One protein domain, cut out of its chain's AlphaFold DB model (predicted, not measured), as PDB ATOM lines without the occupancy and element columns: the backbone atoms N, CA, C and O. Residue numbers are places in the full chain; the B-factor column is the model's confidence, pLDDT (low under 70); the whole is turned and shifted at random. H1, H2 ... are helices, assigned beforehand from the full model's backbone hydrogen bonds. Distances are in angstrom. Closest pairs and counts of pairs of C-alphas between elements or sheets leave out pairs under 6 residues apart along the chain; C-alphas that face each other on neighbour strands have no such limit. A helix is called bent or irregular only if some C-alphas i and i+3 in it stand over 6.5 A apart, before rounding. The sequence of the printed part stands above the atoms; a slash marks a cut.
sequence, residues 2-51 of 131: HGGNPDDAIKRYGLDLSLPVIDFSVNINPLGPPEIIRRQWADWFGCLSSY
ATOM      1  N   HIS A   2     126.955 129.724  95.799       76.31
ATOM      2  CA  HIS A   2     127.419 128.413  96.263       76.31
ATOM      3  C   HIS A   2     126.324 127.795  97.140       76.31
ATOM      4  O   HIS A   2     125.519 128.537  97.702       76.31
ATOM      5  N   GLY A   3     126.274 126.465  97.223       82.12
ATOM      6  CA  GLY A   3     125.493 125.787  98.259       82.12
ATOM      7  C   GLY A   3     126.168 125.897  99.630       82.12
ATOM      8  O   GLY A   3     127.271 126.437  99.734       82.12
ATOM      9  N   GLY A   4     125.522 125.366 100.666       86.12
ATOM     10  CA  GLY A   4     126.097 125.248 102.010       86.12
ATOM     11  C   GLY A   4     125.609 126.288 103.007       86.12
ATOM     12  O   GLY A   4     126.261 126.493 104.025       86.12
ATOM     13  N   ASN A   5     124.499 126.968 102.711       87.94
ATOM     14  CA  ASN A   5     123.867 127.897 103.645       87.94
ATOM     15  C   ASN A   5     122.385 127.539 103.870       87.94
ATOM     16  O   ASN A   5     121.496 128.206 103.330       87.94
ATOM     17  N   PRO A   6     122.104 126.454 104.615       88.00
ATOM     18  CA  PRO A   6     120.737 126.046 104.918       88.00
ATOM     19  C   PRO A   6     119.983 127.101 105.739       88.00
ATOM     20  O   PRO A   6     118.792 127.296 105.510       88.00
ATOM     21  N   ASP A   7     120.662 127.847 106.615       90.50
ATOM     22  CA  ASP A   7     120.057 128.883 107.462       90.50
ATOM     23  C   ASP A   7     119.385 129.996 106.649       90.50
ATOM     24  O   ASP A   7     118.291 130.449 106.994       90.50
ATOM     25  N   ASP A   8     120.010 130.426 105.547       89.19
ATOM     26  CA  ASP A   8     119.420 131.412 104.634       89.19
ATOM     27  C   ASP A   8     118.124 130.883 104.004       89.19
ATOM     28  O   ASP A   8     117.149 131.627 103.858       89.19
ATOM     29  N   ALA A   9     118.088 129.593 103.655       87.44
ATOM     30  CA  ALA A   9     116.889 128.956 103.127       87.44
ATOM     31  C   ALA A   9     115.792 128.867 104.199       87.44
ATOM     32  O   ALA A   9     114.665 129.283 103.938       87.44
ATOM     33  N   ILE A  10     116.119 128.411 105.414       91.31
ATOM     34  CA  ILE A  10     115.181 128.326 106.548       91.31
ATOM     35  C   ILE A  10     114.538 129.694 106.815       91.31
ATOM     36  O   ILE A  10     113.310 129.812 106.827       91.31
ATOM     37  N   LYS A  11     115.357 130.749 106.937       91.81
ATOM     38  CA  LYS A  11     114.883 132.127 107.159       91.81
ATOM     39  C   LYS A  11     113.990 132.612 106.025       91.81
ATOM     40  O   LYS A  11     112.945 133.206 106.282       91.81
ATOM     41  N   ARG A  12     114.367 132.343 104.769       90.00
ATOM     42  CA  ARG A  12     113.587 132.737 103.585       90.00
ATOM     43  C   ARG A  12     112.185 132.126 103.573       90.00
ATOM     44  O   ARG A  12     111.264 132.759 103.062       90.00
ATOM     45  N   TYR A  13     112.027 130.921 104.112       90.75
ATOM     46  CA  TYR A  13     110.736 130.236 104.200       90.75
ATOM     47  C   TYR A  13     109.989 130.494 105.519       90.75
ATOM     48  O   TYR A  13     108.914 129.933 105.710       90.75
ATOM     49  N   GLY A  14     110.516 131.346 106.409       93.62
ATOM     50  CA  GLY A  14     109.886 131.652 107.700       93.62
ATOM     51  C   GLY A  14     109.849 130.456 108.656       93.62
ATOM     52  O   GLY A  14     108.947 130.357 109.484       93.62
ATOM     53  N   LEU A  15     110.792 129.528 108.501       93.00
ATOM     54  CA  LEU A  15     110.894 128.316 109.300       93.00
ATOM     55  C   LEU A  15     111.769 128.542 110.545       93.00
ATOM     56  O   LEU A  15     112.553 129.490 110.616       93.00
ATOM     57  N   ASP A  16     111.642 127.650 111.525       92.44
ATOM     58  CA  ASP A  16     112.457 127.658 112.741       92.44
ATOM     59  C   ASP A  16     113.879 127.129 112.450       92.44
ATOM     60  O   ASP A  16     114.045 126.092 111.806       92.44
ATOM     61  N   LEU A  17     114.909 127.834 112.932       90.38
ATOM     62  CA  LEU A  17     116.327 127.459 112.785       90.38
ATOM     63  C   LEU A  17     116.704 126.174 113.533       90.38
ATOM     64  O   LEU A  17     117.736 125.581 113.237       90.38
ATOM     65  N   SER A  18     115.886 125.731 114.485       91.00
ATOM     66  CA  SER A  18     116.065 124.452 115.178       91.00
ATOM     67  C   SER A  18     115.624 123.241 114.351       91.00
ATOM     68  O   SER A  18     115.886 122.105 114.755       91.00
ATOM     69  N   LEU A  19     114.960 123.450 113.206       90.06
ATOM     70  CA  LEU A  19     114.524 122.343 112.363       90.06
ATOM     71  C   LEU A  19     115.730 121.540 111.860       90.06
ATOM     72  O   LEU A  19     116.696 122.116 111.357       90.06
ATOM     73  N   PRO A  20     115.671 120.199 111.926       89.25
ATOM     74  CA  PRO A  20     116.717 119.368 111.361       89.25
ATOM     75  C   PRO A  20     116.761 119.555 109.840       89.25
ATOM     76  O   PRO A  20     115.759 119.354 109.151       89.25
ATOM     77  N   VAL A  21     117.937 119.905 109.313       90.00
ATOM     78  CA  VAL A  21     118.167 120.061 107.874       90.00
ATOM     79  C   VAL A  21     119.163 119.029 107.376       90.00
ATOM     80  O   VAL A  21     120.240 118.847 107.940       90.00
ATOM     81  N   ILE A  22     118.805 118.384 106.269       89.56
ATOM     82  CA  ILE A  22     119.719 117.570 105.476       89.56
ATOM     83  C   ILE A  22     120.103 118.399 104.251       89.56
ATOM     84  O   ILE A  22     119.284 118.617 103.357       89.56
ATOM     85  N   ASP A  23     121.338 118.897 104.231       90.12
ATOM     86  CA  ASP A  23     121.816 119.797 103.182       90.12
ATOM     87  C   ASP A  23     122.379 119.025 101.973       90.12
ATOM     88  O   ASP A  23     123.508 118.540 101.990       90.12
ATOM     89  N   PHE A  24     121.588 118.944 100.899       91.44
ATOM     90  CA  PHE A  24     121.996 118.372  99.605       91.44
ATOM     91  C   PHE A  24     122.643 119.397  98.656       91.44
ATOM     92  O   PHE A  24     122.925 119.078  97.499       91.44
ATOM     93  N   SER A  25     122.850 120.643  99.093       91.81
ATOM     94  CA  SER A  25     123.429 121.699  98.251       91.81
ATOM     95  C   SER A  25     124.962 121.682  98.214       91.81
ATOM     96  O   SER A  25     125.563 122.374  97.387       91.81
ATOM     97  N   VAL A  26     125.598 120.874  99.069       91.25
ATOM     98  CA  VAL A  26     127.053 120.693  99.135       91.25
ATOM     99  C   VAL A  26     127.455 119.233  98.989       91.25
ATOM    100  O   VAL A  26     126.815 118.323  99.504       91.25
ATOM    101  N   ASN A  27     128.584 119.019  98.320       91.88
ATOM    102  CA  ASN A  27     129.164 117.695  98.122       91.88
ATOM    103  C   ASN A  27     130.203 117.412  99.218       91.88
ATOM    104  O   ASN A  27     131.406 117.463  98.959       91.88
ATOM    105  N   ILE A  28     129.748 117.166 100.448       92.19
ATOM    106  CA  ILE A  28     130.615 116.782 101.575       92.19
ATOM    107  C   ILE A  28     130.540 115.276 101.839       92.19
ATOM    108  O   ILE A  28     129.571 114.619 101.465       92.19
ATOM    109  N   ASN A  29     131.563 114.716 102.487       92.25
ATOM    110  CA  ASN A  29     131.542 113.311 102.890       92.25
ATOM    111  C   ASN A  29     130.468 113.091 103.979       92.25
ATOM    112  O   ASN A  29     130.631 113.631 105.076       92.25
ATOM    113  N   PRO A  30     129.419 112.278 103.735       90.94
ATOM    114  CA  PRO A  30     128.355 112.054 104.717       90.94
ATOM    115  C   PRO A  30     128.825 111.271 105.952       90.94
ATOM    116  O   PRO A  30     128.148 111.288 106.972       90.94
ATOM    117  N   LEU A  31     129.987 110.607 105.888       92.94
ATOM    118  CA  LEU A  31     130.585 109.905 107.031       92.94
ATOM    119  C   LEU A  31     131.282 110.851 108.023       92.94
ATOM    120  O   LEU A  31     131.774 110.403 109.056       92.94
ATOM    121  N   GLY A  32     131.340 112.148 107.711       91.69
ATOM    122  CA  GLY A  32     132.030 113.135 108.527       91.69
ATOM    123  C   GLY A  32     133.557 113.104 108.368       91.69
ATOM    124  O   GLY A  32     134.092 112.512 107.420       91.69
ATOM    125  N   PRO A  33     134.281 113.806 109.257       93.25
ATOM    126  CA  PRO A  33     135.735 113.860 109.214       93.25
ATOM    127  C   PRO A  33     136.360 112.499 109.568       93.25
ATOM    128  O   PRO A  33     135.799 111.751 110.370       93.25
ATOM    129  N   PRO A  34     137.554 112.176 109.035       94.38
ATOM    130  CA  PRO A  34     138.297 110.988 109.443       94.38
ATOM    131  C   PRO A  34     138.520 110.927 110.962       94.38
ATOM    132  O   PRO A  34     138.963 111.901 111.569       94.38
ATOM    133  N   GLU A  35     138.309 109.754 111.562       94.19
ATOM    134  CA  GLU A  35     138.382 109.535 113.019       94.19
ATOM    135  C   GLU A  35     139.724 109.960 113.648       94.19
ATOM    136  O   GLU A  35     139.782 110.389 114.798       94.19
ATOM    137  N   ILE A  36     140.818 109.892 112.884       95.06
ATOM    138  CA  ILE A  36     142.135 110.360 113.333       95.06
ATOM    139  C   ILE A  36     142.136 111.842 113.724       95.06
ATOM    140  O   ILE A  36     142.810 112.192 114.690       95.06
ATOM    141  N   ILE A  37     141.348 112.679 113.038       93.44
ATOM    142  CA  ILE A  37     141.225 114.104 113.360       93.44
ATOM    143  C   ILE A  37     140.643 114.249 114.759       93.44
ATOM    144  O   ILE A  37     141.219 114.946 115.583       93.44
ATOM    145  N   ARG A  38     139.555 113.530 115.064       91.94
ATOM    146  CA  ARG A  38     138.913 113.570 116.384       91.94
ATOM    147  C   ARG A  38     139.861 113.126 117.497       91.94
ATOM    148  O   ARG A  38     139.905 113.761 118.544       91.94
ATOM    149  N   ARG A  39     140.624 112.052 117.268       94.81
ATOM    150  CA  ARG A  39     141.539 111.492 118.277       94.81
ATOM    151  C   ARG A  39     142.756 112.372 118.554       94.81
ATOM    152  O   ARG A  39     143.168 112.440 119.702       94.81
ATOM    153  N   GLN A  40     143.328 113.002 117.528       94.62
ATOM    154  CA  GLN A  40     144.558 113.799 117.660       94.62
ATOM    155  C   GLN A  40     144.300 115.304 117.799       94.62
ATOM    156  O   GLN A  40     145.247 116.067 117.965       94.62
ATOM    157  N   TRP A  41     143.039 115.752 117.746       93.19
ATOM    158  CA  TRP A  41     142.708 117.178 117.743       93.19
ATOM    159  C   TRP A  41     143.330 117.939 118.912       93.19
ATOM    160  O   TRP A  41     143.887 119.009 118.701       93.19
ATOM    161  N   ALA A  42     143.268 117.385 120.127       91.06
ATOM    162  CA  ALA A  42     143.829 118.023 121.316       91.06
ATOM    163  C   ALA A  42     145.345 118.249 121.193       91.06
ATOM    164  O   ALA A  42     145.832 119.328 121.532       91.06
ATOM    165  N   ASP A  43     146.067 117.272 120.641       88.88
ATOM    166  CA  ASP A  43     147.514 117.358 120.436       88.88
ATOM    167  C   ASP A  43     147.855 118.405 119.364       88.88
ATOM    168  O   ASP A  43     148.755 119.226 119.543       88.88
ATOM    169  N   TRP A  44     147.099 118.431 118.261       89.62
ATOM    170  CA  TRP A  44     147.298 119.397 117.174       89.62
ATOM    171  C   TRP A  44     146.853 120.814 117.531       89.62
ATOM    172  O   TRP A  44     147.392 121.777 116.987       89.62
ATOM    173  N   PHE A  45     145.900 120.968 118.451       89.69
ATOM    174  CA  PHE A  45     145.402 122.276 118.870       89.69
ATOM    175  C   PHE A  45     146.524 123.139 119.457       89.69
ATOM    176  O   PHE A  45     146.586 124.338 119.190       89.69
ATOM    177  N   GLY A  46     147.473 122.526 120.175       86.75
ATOM    178  CA  GLY A  46     148.662 123.216 120.682       86.75
ATOM    179  C   GLY A  46     149.538 123.823 119.578       86.75
ATOM    180  O   GLY A  46     150.146 124.875 119.784       86.75
ATOM    181  N   CYS A  47     149.557 123.223 118.384       84.06
ATOM    182  CA  CYS A  47     150.323 123.722 117.239       84.06
ATOM    183  C   CYS A  47     149.749 125.019 116.647       84.06
ATOM    184  O   CYS A  47     150.482 125.740 115.974       84.06
ATOM    185  N   LEU A  48     148.480 125.354 116.919       85.38
ATOM    186  CA  LEU A  48     147.837 126.577 116.415       85.38
ATOM    187  C   LEU A  48     148.437 127.863 117.003       85.38
ATOM    188  O   LEU A  48     148.266 128.936 116.431       85.38
ATOM    189  N   SER A  49     149.160 127.765 118.122       85.69
ATOM    190  CA  SER A  49     149.846 128.900 118.753       85.69
ATOM    191  C   SER A  49     151.090 129.364 117.984       85.69
ATOM    192  O   SER A  49     151.647 130.414 118.293       85.69
ATOM    193  N   SER A  50     151.564 128.576 117.013       83.75
ATOM    194  CA  SER A  50     152.732 128.892 116.189       83.75
ATOM    195  C   SER A  50     152.311 129.201 114.757       83.75
ATOM    196  O   SER A  50     151.408 128.567 114.214       83.75
ATOM    197  N   TYR A  51     152.990 130.156 114.118       82.62
ATOM    198  CA  TYR A  51     152.780 130.399 112.693       82.62
ATOM    199  C   TYR A  51     153.222 129.162 111.889       82.62
ATOM    200  O   TYR A  51     154.287 128.606 112.186       82.62
TER     201      TYR A  51
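What this domain is: This is residues 2 to 51 of the 131 residues of the protein "Aminotran_1_2 domain-containing protein" of Desulfobacterales bacterium CG23_combo_of_CG06-09_8_20_14_all_51_8 (UniProt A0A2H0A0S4). A dumbbell without a shared core: the longer helix H2 lies at one end, in a free arm of residues 29 to 51 that sticks out from a loose head of H1 and loops. The 50 printed residues hold two named helices, H1 then H2, and no named strand; the class is all helix, with 22 residues in named elements, under half. The whole is extended, with a radius of gyration of the C-alphas of 16.3 A, and elongated, spanning 43 by 24 by 22 A.

How they stand to each other: H2, residues 35 to 49, is irregular: C-alphas 39 and 42 are 7.6 A apart. H1, residues 6 to 12, is apart from H2, with no C-alpha of the one within 8 A of the other. In H1 every O i to N i+4 pair is within hydrogen-bond range; in H2 5 of 11 are, beside 9 of 12 O i to N i+3 pairs.

Where its parts are: H2 is 23.2 A long, from C-alpha 35 at (138.382, 109.535, 113.019) to C-alpha 49 at (149.846, 128.900, 118.753). H1, 9.9 A long, begins at C-alpha 6, (120.737, 126.046, 104.918).

The domain as a whole: The C-alphas farthest apart, of Gly 14 and Ser 50, are 43.8 A apart. The link from H1 to H2, residues 13 to 34, is long. The printed part has no cut, and no printed residue is under 70 in pLDDT.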